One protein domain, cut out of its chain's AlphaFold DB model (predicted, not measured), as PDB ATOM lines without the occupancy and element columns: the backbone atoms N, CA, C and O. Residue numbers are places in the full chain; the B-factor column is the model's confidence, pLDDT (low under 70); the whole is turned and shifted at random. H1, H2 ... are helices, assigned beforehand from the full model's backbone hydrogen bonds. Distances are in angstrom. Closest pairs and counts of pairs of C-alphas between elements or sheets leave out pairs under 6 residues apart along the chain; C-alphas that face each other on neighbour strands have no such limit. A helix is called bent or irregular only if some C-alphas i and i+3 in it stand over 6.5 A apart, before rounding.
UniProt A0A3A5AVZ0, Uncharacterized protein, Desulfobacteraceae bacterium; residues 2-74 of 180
ATOM      1  N   VAL A   2     111.945 202.073 144.009       47.53
ATOM      2  CA  VAL A   2     113.199 201.305 143.955       47.53
ATOM      3  C   VAL A   2     114.138 201.962 144.957       47.53
ATOM      4  O   VAL A   2     114.496 203.122 144.768       47.53
ATOM      5  N   GLU A   3     114.462 201.269 146.044       58.25
ATOM      6  CA  GLU A   3     115.456 201.748 147.005       58.25
ATOM      7  C   GLU A   3     116.841 201.790 146.334       58.25
ATOM      8  O   GLU A   3     117.180 200.876 145.570       58.25
ATOM      9  N   PRO A   4     117.647 202.842 146.560       55.38
ATOM     10  CA  PRO A   4     118.986 202.924 146.000       55.38
ATOM     11  C   PRO A   4     119.881 201.874 146.663       55.38
ATOM     12  O   PRO A   4     120.243 201.985 147.832       55.38
ATOM     13  N   VAL A   5     120.238 200.841 145.898       60.06
ATOM     14  CA  VAL A   5     121.156 199.783 146.332       60.06
ATOM     15  C   VAL A   5     122.524 200.404 146.611       60.06
ATOM     16  O   VAL A   5     123.134 201.013 145.729       60.06
ATOM     17  N   THR A   6     123.016 200.255 147.840       62.44
ATOM     18  CA  THR A   6     124.343 200.744 148.224       62.44
ATOM     19  C   THR A   6     125.429 200.000 147.435       62.44
ATOM     20  O   THR A   6     125.365 198.789 147.221       62.44
ATOM     21  N   TYR A   7     126.462 200.714 146.979       55.94
ATOM     22  CA  TYR A   7     127.557 200.183 146.146       55.94
ATOM     23  C   TYR A   7     128.269 198.945 146.741       55.94
ATOM     24  O   TYR A   7     128.863 198.155 146.006       55.94
ATOM     25  N   LEU A   8     128.187 198.753 148.063       57.69
ATOM     26  CA  LEU A   8     128.727 197.597 148.786       57.69
ATOM     27  C   LEU A   8     127.888 196.322 148.611       57.69
ATOM     28  O   LEU A   8     128.450 195.226 148.585       57.69
ATOM     29  N   GLU A   9     126.568 196.439 148.458       56.72
ATOM     30  CA  GLU A   9     125.686 195.300 148.167       56.72
ATOM     31  C   GLU A   9     125.774 194.891 146.696       56.72
ATOM     32  O   GLU A   9     125.820 193.702 146.380       56.72
ATOM     33  N   TYR A  10     125.932 195.871 145.802       56.50
ATOM     34  CA  TYR A  10     126.088 195.659 144.361       56.50
ATOM     35  C   TYR A  10     127.265 194.745 143.986       56.50
ATOM     36  O   TYR A  10     127.201 194.015 142.997       56.50
ATOM     37  N   ASN A  11     128.341 194.778 144.779       59.19
ATOM     38  CA  ASN A  11     129.563 194.011 144.528       59.19
ATOM     39  C   ASN A  11     129.551 192.611 145.180       59.19
ATOM     40  O   ASN A  11     130.415 191.788 144.887       59.19
ATOM     41  N   LYS A  12     128.574 192.325 146.055       63.19
ATOM     42  CA  LYS A  12     128.375 190.998 146.668       63.19
ATOM     43  C   LYS A  12     127.374 190.126 145.908       63.19
ATOM     44  O   LYS A  12     127.314 188.921 146.155       63.19
ATOM     45  N   GLU A  13     126.577 190.697 145.005       65.12
ATOM     46  CA  GLU A  13     125.635 189.915 144.205       65.12
ATOM     47  C   GLU A  13     126.356 189.085 143.137       65.12
ATOM     48  O   GLU A  13     127.234 189.566 142.422       65.12
ATOM     49  N   SER A  14     125.952 187.819 142.989       76.94
ATOM     50  CA  SER A  14     126.486 186.979 141.921       76.94
ATOM     51  C   SER A  14     126.147 187.583 140.548       76.94
ATOM     52  O   SER A  14     125.044 188.115 140.368       76.94
ATOM     53  N   PRO A  15     127.038 187.471 139.543       80.62
ATOM     54  CA  PRO A  15     126.818 188.048 138.212       80.62
ATOM     55  C   PRO A  15     125.481 187.620 137.594       80.62
ATOM     56  O   PRO A  15     124.791 188.407 136.948       80.62
ATOM     57  N   PHE A  16     125.080 186.377 137.868       79.25
ATOM     58  CA  PHE A  16     123.806 185.818 137.437       79.25
ATOM     59  C   PHE A  16     122.604 186.493 138.106       79.25
ATOM     60  O   PHE A  16     121.618 186.805 137.440       79.25
ATOM     61  N   ARG A  17     122.678 186.757 139.415       77.62
ATOM     62  CA  ARG A  17     121.603 187.425 140.158       77.62
ATOM     63  C   ARG A  17     121.447 188.876 139.713       77.62
ATOM     64  O   ARG A  17     120.323 189.325 139.512       77.62
ATOM     65  N   ARG A  18     122.560 189.553 139.431       81.62
ATOM     66  CA  ARG A  18     122.571 190.905 138.863       81.62
ATOM     67  C   ARG A  18     121.939 190.951 137.470       81.62
ATOM     68  O   ARG A  18     121.063 191.776 137.229       81.62
ATOM     69  N   TRP A  19     122.309 190.029 136.578       84.75
ATOM     70  CA  TRP A  19     121.666 189.887 135.264       84.75
ATOM     71  C   TRP A  19     120.174 189.543 135.368       84.75
ATOM     72  O   TRP A  19     119.363 190.032 134.585       84.75
ATOM     73  N   TRP A  20     119.789 188.716 136.339       82.94
ATOM     74  CA  TRP A  20     118.387 188.384 136.566       82.94
ATOM     75  C   TRP A  20     117.602 189.608 137.039       82.94
ATOM     76  O   TRP A  20     116.505 189.869 136.549       82.94
ATOM     77  N   ASN A  21     118.160 190.392 137.962       84.12
ATOM     78  CA  ASN A  21     117.500 191.548 138.560       84.12
ATOM     79  C   ASN A  21     117.227 192.675 137.551       84.12
ATOM     80  O   ASN A  21     116.174 193.301 137.658       84.12
ATOM     81  N   THR A  22     118.074 192.859 136.531       82.75
ATOM     82  CA  THR A  22     117.892 193.886 135.483       82.75
ATOM     83  C   THR A  22     116.743 193.609 134.504       82.75
ATOM     84  O   THR A  22     116.367 194.494 133.738       82.75
ATOM     85  N   ARG A  23     116.152 192.405 134.510       83.00
ATOM     86  CA  ARG A  23     115.052 192.026 133.602       83.00
ATOM     87  C   ARG A  23     113.675 192.409 134.149       83.00
ATOM     88  O   ARG A  23     113.403 192.280 135.348       83.00
ATOM     89  N   THR A  24     112.771 192.807 133.251       89.75
ATOM     90  CA  THR A  24     111.376 193.144 133.594       89.75
ATOM     91  C   THR A  24     110.576 191.904 134.017       89.75
ATOM     92  O   THR A  24     110.967 190.766 133.745       89.75
ATOM     93  N   TYR A  25     109.433 192.099 134.688       86.38
ATOM     94  CA  TYR A  25     108.573 190.994 135.146       86.38
ATOM     95  C   TYR A  25     108.144 190.066 133.995       86.38
ATOM     96  O   TYR A  25     108.244 188.842 134.116       86.38
ATOM     97  N   LEU A  26     107.750 190.640 132.851       87.00
ATOM     98  CA  LEU A  26     107.374 189.879 131.655       87.00
ATOM     99  C   LEU A  26     108.553 189.070 131.096       87.00
ATOM    100  O   LEU A  26     108.388 187.894 130.779       87.00
ATOM    101  N   GLN A  27     109.760 189.648 131.061       85.25
ATOM    102  CA  GLN A  27     110.968 188.941 130.619       85.25
ATOM    103  C   GLN A  27     111.313 187.764 131.539       85.25
ATOM    104  O   GLN A  27     111.585 186.668 131.056       85.25
ATOM    105  N   LYS A  28     111.248 187.947 132.864       87.62
ATOM    106  CA  LYS A  28     111.491 186.867 133.840       87.62
ATOM    107  C   LYS A  28     110.490 185.722 133.683       87.62
ATOM    108  O   LYS A  28     110.881 184.556 133.746       87.62
ATOM    109  N   ARG A  29     109.209 186.040 133.465       90.19
ATOM    110  CA  ARG A  29     108.153 185.043 133.234       90.19
ATOM    111  C   ARG A  29     108.383 184.273 131.935       90.19
ATOM    112  O   ARG A  29     108.291 183.049 131.947       90.19
ATOM    113  N   MET A  30     108.748 184.968 130.860       91.31
ATOM    114  CA  MET A  30     109.060 184.348 129.572       91.31
ATOM    115  C   MET A  30     110.288 183.434 129.663       91.31
ATOM    116  O   MET A  30     110.224 182.302 129.207       91.31
ATOM    117  N   ILE A  31     111.368 183.861 130.331       89.44
ATOM    118  CA  ILE A  31     112.567 183.025 130.516       89.44
ATOM    119  C   ILE A  31     112.236 181.748 131.297       89.44
ATOM    120  O   ILE A  31     112.680 180.671 130.911       89.44
ATOM    121  N   ARG A  32     111.436 181.840 132.368       90.19
ATOM    122  CA  ARG A  32     110.988 180.651 133.113       90.19
ATOM    123  C   ARG A  32     110.185 179.704 132.226       90.19
ATOM    124  O   ARG A  32     110.459 178.513 132.235       90.19
ATOM    125  N   PHE A  33     109.251 180.239 131.439       92.62
ATOM    126  CA  PHE A  33     108.466 179.445 130.497       92.62
ATOM    127  C   PHE A  33     109.352 178.762 129.446       92.62
ATOM    128  O   PHE A  33     109.239 177.557 129.252       92.62
ATOM    129  N   CYS A  34     110.286 179.493 128.832       91.81
ATOM    130  CA  CYS A  34     111.230 178.932 127.867       91.81
ATOM    131  C   CYS A  34     112.102 177.835 128.486       91.81
ATOM    132  O   CYS A  34     112.262 176.786 127.875       91.81
ATOM    133  N   MET A  35     112.621 178.032 129.703       90.38
ATOM    134  CA  MET A  35     113.395 177.002 130.404       90.38
ATOM    135  C   MET A  35     112.555 175.750 130.677       90.38
ATOM    136  O   MET A  35     113.014 174.645 130.404       90.38
ATOM    137  N   SER A  36     111.312 175.902 131.145       91.69
ATOM    138  CA  SER A  36     110.395 174.771 131.330       91.69
ATOM    139  C   SER A  36     110.084 174.056 130.014       91.69
ATOM    140  O   SER A  36     110.061 172.830 129.980       91.69
ATOM    141  N   MET A  37     109.895 174.803 128.924       92.56
ATOM    142  CA  MET A  37     109.621 174.239 127.603       92.56
ATOM    143  C   MET A  37     110.830 173.480 127.047       92.56
ATOM    144  O   MET A  37     110.663 172.394 126.506       92.56
ATOM    145  N   ILE A  38     112.049 173.999 127.232       93.19
ATOM    146  CA  ILE A  38     113.288 173.301 126.863       93.19
ATOM    147  C   ILE A  38     113.411 171.995 127.647       93.19
ATOM    148  O   ILE A  38     113.641 170.950 127.046       93.19
ATOM    149  N   VAL A  39     113.221 172.031 128.970       92.06
ATOM    150  CA  VAL A  39     113.267 170.819 129.804       92.06
ATOM    151  C   VAL A  39     112.229 169.804 129.327       92.06
ATOM    152  O   VAL A  39     112.568 168.641 129.146       92.06
ATOM    153  N   PHE A  40     111.001 170.238 129.043       91.19
ATOM    154  CA  PHE A  40     109.953 169.365 128.515       91.19
ATOM    155  C   PHE A  40     110.347 168.722 127.178       91.19
ATOM    156  O   PHE A  40     110.277 167.501 127.041       91.19
ATOM    157  N   ILE A  41     110.829 169.522 126.220       93.12
ATOM    158  CA  ILE A  41     111.284 169.038 124.909       93.12
ATOM    159  C   ILE A  41     112.439 168.046 125.052       93.12
ATOM    160  O   ILE A  41     112.499 167.097 124.283       93.12
ATOM    161  N   LEU A  42     113.334 168.224 126.028       90.06
ATOM    162  CA  LEU A  42     114.425 167.283 126.305       90.06
ATOM    163  C   LEU A  42     113.939 166.005 127.001       90.06
ATOM    164  O   LEU A  42     114.467 164.925 126.740       90.06
ATOM    165  N   CYS A  43     112.927 166.092 127.863       87.62
ATOM    166  CA  CYS A  43     112.363 164.931 128.545       87.62
ATOM    167  C   CYS A  43     111.595 164.001 127.596       87.62
ATOM    168  O   CYS A  43     111.605 162.796 127.824       87.62
ATOM    169  N   LEU A  44     110.973 164.517 126.530       88.56
ATOM    170  CA  LEU A  44     110.241 163.707 125.546       88.56
ATOM    171  C   LEU A  44     111.099 162.629 124.850       88.56
ATOM    172  O   LEU A  44     110.734 161.454 124.925       88.56
ATOM    173  N   PRO A  45     112.239 162.944 124.204       86.62
ATOM    174  CA  PRO A  45     113.087 161.927 123.594       86.62
ATOM    175  C   PRO A  45     113.692 161.001 124.647       86.62
ATOM    176  O   PRO A  45     113.804 159.812 124.388       86.62
ATOM    177  N   LEU A  46     114.026 161.495 125.846       85.31
ATOM    178  CA  LEU A  46     114.517 160.642 126.936       85.31
ATOM    179  C   LEU A  46     113.453 159.648 127.418       85.31
ATOM    180  O   LEU A  46     113.769 158.496 127.708       85.31
ATOM    181  N   TYR A  47     112.192 160.078 127.461       86.44
ATOM    182  CA  TYR A  47     111.049 159.230 127.775       86.44
ATOM    183  C   TYR A  47     110.843 158.152 126.714       86.44
ATOM    184  O   TYR A  47     110.793 156.972 127.051       86.44
ATOM    185  N   HIS A  48     110.812 158.531 125.435       84.81
ATOM    186  CA  HIS A  48     110.663 157.573 124.336       84.81
ATOM    187  C   HIS A  48     111.882 156.666 124.154       84.81
ATOM    188  O   HIS A  48     111.744 155.527 123.722       84.81
ATOM    189  N   ALA A  49     113.070 157.131 124.531       84.00
ATOM    190  CA  ALA A  49     114.261 156.300 124.591       84.00
ATOM    191  C   ALA A  49     114.239 155.313 125.774       84.00
ATOM    192  O   ALA A  49     115.114 154.454 125.847       84.00
ATOM    193  N   GLY A  50     113.257 155.402 126.675       84.06
ATOM    194  CA  GLY A  50     113.035 154.444 127.754       84.06
ATOM    195  C   GLY A  50     113.790 154.729 129.050       84.06
ATOM    196  O   GLY A  50     113.794 153.877 129.935       84.06
ATOM    197  N   LEU A  51     114.391 155.917 129.217       85.38
ATOM    198  CA  LEU A  51     115.230 156.241 130.385       85.38
ATOM    199  C   LEU A  51     114.490 156.088 131.727       85.38
ATOM    200  O   LEU A  51     115.092 155.730 132.735       85.38
ATOM    201  N   PHE A  52     113.183 156.346 131.743       82.56
ATOM    202  CA  PHE A  52     112.356 156.261 132.950       82.56
ATOM    203  C   PHE A  52     111.795 154.854 133.221       82.56
ATOM    204  O   PHE A  52     111.092 154.669 134.209       82.56
ATOM    205  N   GLY A  53     112.078 153.867 132.362       77.38
ATOM    206  CA  GLY A  53     111.650 152.472 132.541       77.38
ATOM    207  C   GLY A  53     110.168 152.187 132.273       77.38
ATOM    208  O   GLY A  53     109.720 151.066 132.472       77.38
ATOM    209  N   THR A  54     109.388 153.179 131.831       81.88
ATOM    210  CA  THR A  54     107.960 153.011 131.493       81.88
ATOM    211  C   THR A  54     107.717 152.631 130.034       81.88
ATOM    212  O   THR A  54     106.624 152.197 129.689       81.88
ATOM    213  N   VAL A  55     108.704 152.861 129.168       85.50
ATOM    214  CA  VAL A  55     108.657 152.558 127.735       85.50
ATOM    215  C   VAL A  55     109.905 151.761 127.396       85.50
ATOM    216  O   VAL A  55     111.005 152.137 127.806       85.50
ATOM    217  N   ASP A  56     109.747 150.686 126.633       78.25
ATOM    218  CA  ASP A  56     110.876 149.922 126.117       78.25
ATOM    219  C   ASP A  56     111.653 150.749 125.083       78.25
ATOM    220  O   ASP A  56     111.143 151.093 124.019       78.25
ATOM    221  N   GLY A  57     112.913 151.062 125.390       82.00
ATOM    222  CA  GLY A  57     113.795 151.831 124.514       82.00
ATOM    223  C   GLY A  57     115.281 151.532 124.754       82.00
ATOM    224  O   GLY A  57     115.629 150.761 125.652       82.00
ATOM    225  N   PRO A  58     116.195 152.089 123.941       80.06
ATOM    226  CA  PRO A  58     117.631 151.815 124.048       80.06
ATOM    227  C   PRO A  58     118.246 152.265 125.383       80.06
ATOM    228  O   PRO A  58     119.230 151.678 125.821       80.06
ATOM    229  N   LEU A  59     117.660 153.265 126.045       81.25
ATOM    230  CA  LEU A  59     118.068 153.758 127.363       81.25
ATOM    231  C   LEU A  59     117.280 153.104 128.507       81.25
ATOM    232  O   LEU A  59     117.276 153.632 129.617       81.25
ATOM    233  N   HIS A  60     116.612 151.970 128.268       85.44
ATOM    234  CA  HIS A  60     115.900 151.268 129.328       85.44
ATOM    235  C   HIS A  60     116.868 150.874 130.460       85.44
ATOM    236  O   HIS A  60     117.909 150.266 130.180       85.44
ATOM    237  N   PRO A  61     116.550 151.165 131.737       80.69
ATOM    238  CA  PRO A  61     117.467 150.952 132.858       80.69
ATOM    239  C   PRO A  61     117.941 149.498 132.983       80.69
ATOM    240  O   PRO A  61     119.095 149.270 133.334       80.69
ATOM    241  N   ALA A  62     117.102 148.522 132.617       82.25
ATOM    242  CA  ALA A  62     117.501 147.112 132.578       82.25
ATOM    243  C   ALA A  62     118.629 146.843 131.563       82.25
ATOM    244  O   ALA A  62     119.621 146.213 131.911       82.25
ATOM    245  N   ARG A  63     118.537 147.394 130.344       81.94
ATOM    246  CA  ARG A  63     119.566 147.229 129.298       81.94
ATOM    247  C   ARG A  63     120.851 147.976 129.637       81.94
ATOM    248  O   ARG A  63     121.941 147.496 129.342       81.94
ATOM    249  N   ILE A  64     120.735 149.142 130.277       81.50
ATOM    250  CA  ILE A  64     121.894 149.871 130.812       81.50
ATOM    251  C   ILE A  64     122.587 149.018 131.882       81.50
ATOM    252  O   ILE A  64     123.808 148.887 131.855       81.50
ATOM    253  N   GLY A  65     121.816 148.394 132.778       78.69
ATOM    254  CA  GLY A  65     122.328 147.458 133.778       78.69
ATOM    255  C   GLY A  65     123.020 146.243 133.160       78.69
ATOM    256  O   GLY A  65     124.135 145.919 133.556       78.69
ATOM    257  N   GLU A  66     122.412 145.613 132.154       82.31
ATOM    258  CA  GLU A  66     122.993 144.479 131.419       82.31
ATOM    259  C   GLU A  66     124.282 144.858 130.684       82.31
ATOM    260  O   GLU A  66     125.258 144.117 130.738       82.31
ATOM    261  N   SER A  67     124.321 146.029 130.043       82.38
ATOM    262  CA  SER A  67     125.523 146.548 129.381       82.38
ATOM    263  C   SER A  67     126.653 146.796 130.385       82.38
ATOM    264  O   SER A  67     127.786 146.361 130.174       82.38
ATOM    265  N   LEU A  68     126.341 147.414 131.529       78.94
ATOM    266  CA  LEU A  68     127.302 147.625 132.615       78.94
ATOM    267  C   LEU A  68     127.801 146.296 133.202       78.94
ATOM    268  O   LEU A  68     129.003 146.138 133.424       78.94
ATOM    269  N   ALA A  69     126.910 145.321 133.392       79.56
ATOM    270  CA  ALA A  69     127.275 143.979 133.838       79.56
ATOM    271  C   ALA A  69     128.149 143.252 132.799       79.56
ATOM    272  O   ALA A  69     129.132 142.611 133.168       79.56
ATOM    273  N   GLY A  70     127.851 143.408 131.506       80.50
ATOM    274  CA  GLY A  70     128.642 142.874 130.393       80.50
ATOM    275  C   GLY A  70     130.043 143.485 130.286       80.50
ATOM    276  O   GLY A  70     130.974 142.815 129.848       80.50
ATOM    277  N   MET A  71     130.227 144.720 130.763       81.06
ATOM    278  CA  MET A  71     131.539 145.362 130.925       81.06
ATOM    279  C   MET A  71     132.300 144.900 132.183       81.06
ATOM    280  O   MET A  71     133.385 145.406 132.464       81.06
ATOM    281  N   GLY A  72     131.750 143.958 132.957       80.06
ATOM    282  CA  GLY A  72     132.351 143.459 134.196       80.06
ATOM    283  C   GLY A  72     132.120 144.358 135.415       80.06
ATOM    284  O   GLY A  72     132.718 144.125 136.468       80.06
ATOM    285  N   VAL A  73     131.253 145.375 135.320       80.81
ATOM    286  CA  VAL A  73     130.889 146.208 136.474       80.81
ATOM    287  C   VAL A  73     129.939 145.419 137.367       80.81
ATOM    288  O   VAL A  73     128.743 145.304 137.119       80.81
ATOM    289  N   THR A  74     130.498 144.860 138.434       81.12
ATOM    290  CA  THR A  74     129.752 144.172 139.484       81.12
ATOM    291  C   THR A  74     129.232 145.155 140.537       81.12
ATOM    292  O   THR A  74     129.705 146.287 140.675       81.12
TER     293      THR A  74
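What this domain is: This is residues 2 to 74 of the 180 residues of an uncharacterized protein of Desulfobacteraceae bacterium (UniProt A0A3A5AVZ0). The model is an open bracket: the long helix H3 is the bar, and two short legs, H2 at its first end and H4 beyond its last end, point to the same side of it. The tiny helix H1 lies beyond the foot of the H2 leg, and a long loop, residues 49 to 60, makes the corner between H3 and H4. The printed part has 73 residues, with four named helices in the order H1, H2, H3, H4 and no named strand; its class is all helix. It is extended, with a radius of gyration of the C-alphas of 21.9 A and spans of 62 by 29 by 12 A.

Where its parts are: H1 is residues 7 to 10, beginning at C-alpha 7 (127.557, 200.183, 146.146). H2 is residues 15 to 21, 10.0 A long. H3 is residues 25 to 48, 35.2 A long, from C-alpha 25 (108.573, 190.994, 135.146). It is neither bent nor irregular, but only just: C-alphas 42 and 45 are 6.2 A apart. H4 is residues 61 to 70, 14.0 A long, ending at C-alpha 70 (128.642, 142.874, 130.393).

How they stand to each other: H1 and H2 are only just apart, at 8.1 A. H2 and H3 are close but not clearly touching; their closest C-alphas, of Trp 20 and Lys 28, are 7.6 A apart. They run opposite ways at a steep tilt of 63 degrees. H3 and H4 are apart, as are H2 and H4. Every O i to N i+4 pair is within hydrogen-bond range in H2 and H4, and 18 of 20 are in H3; H1 is too short for such a pair.

The domain as a whole: The C-alphas of Pro 4 and Gly 70, the two farthest apart, are 62.8 A from each other. The links H1 to H2 and H2 to H3 are tight; H3 to H4, 12 residues, is long. Residues 2 to 9, of which 7 to 9 belong to H1, stand free. The printed part has no cut. Its mean pLDDT is 80.4, and residues 2 to 13 are under 70.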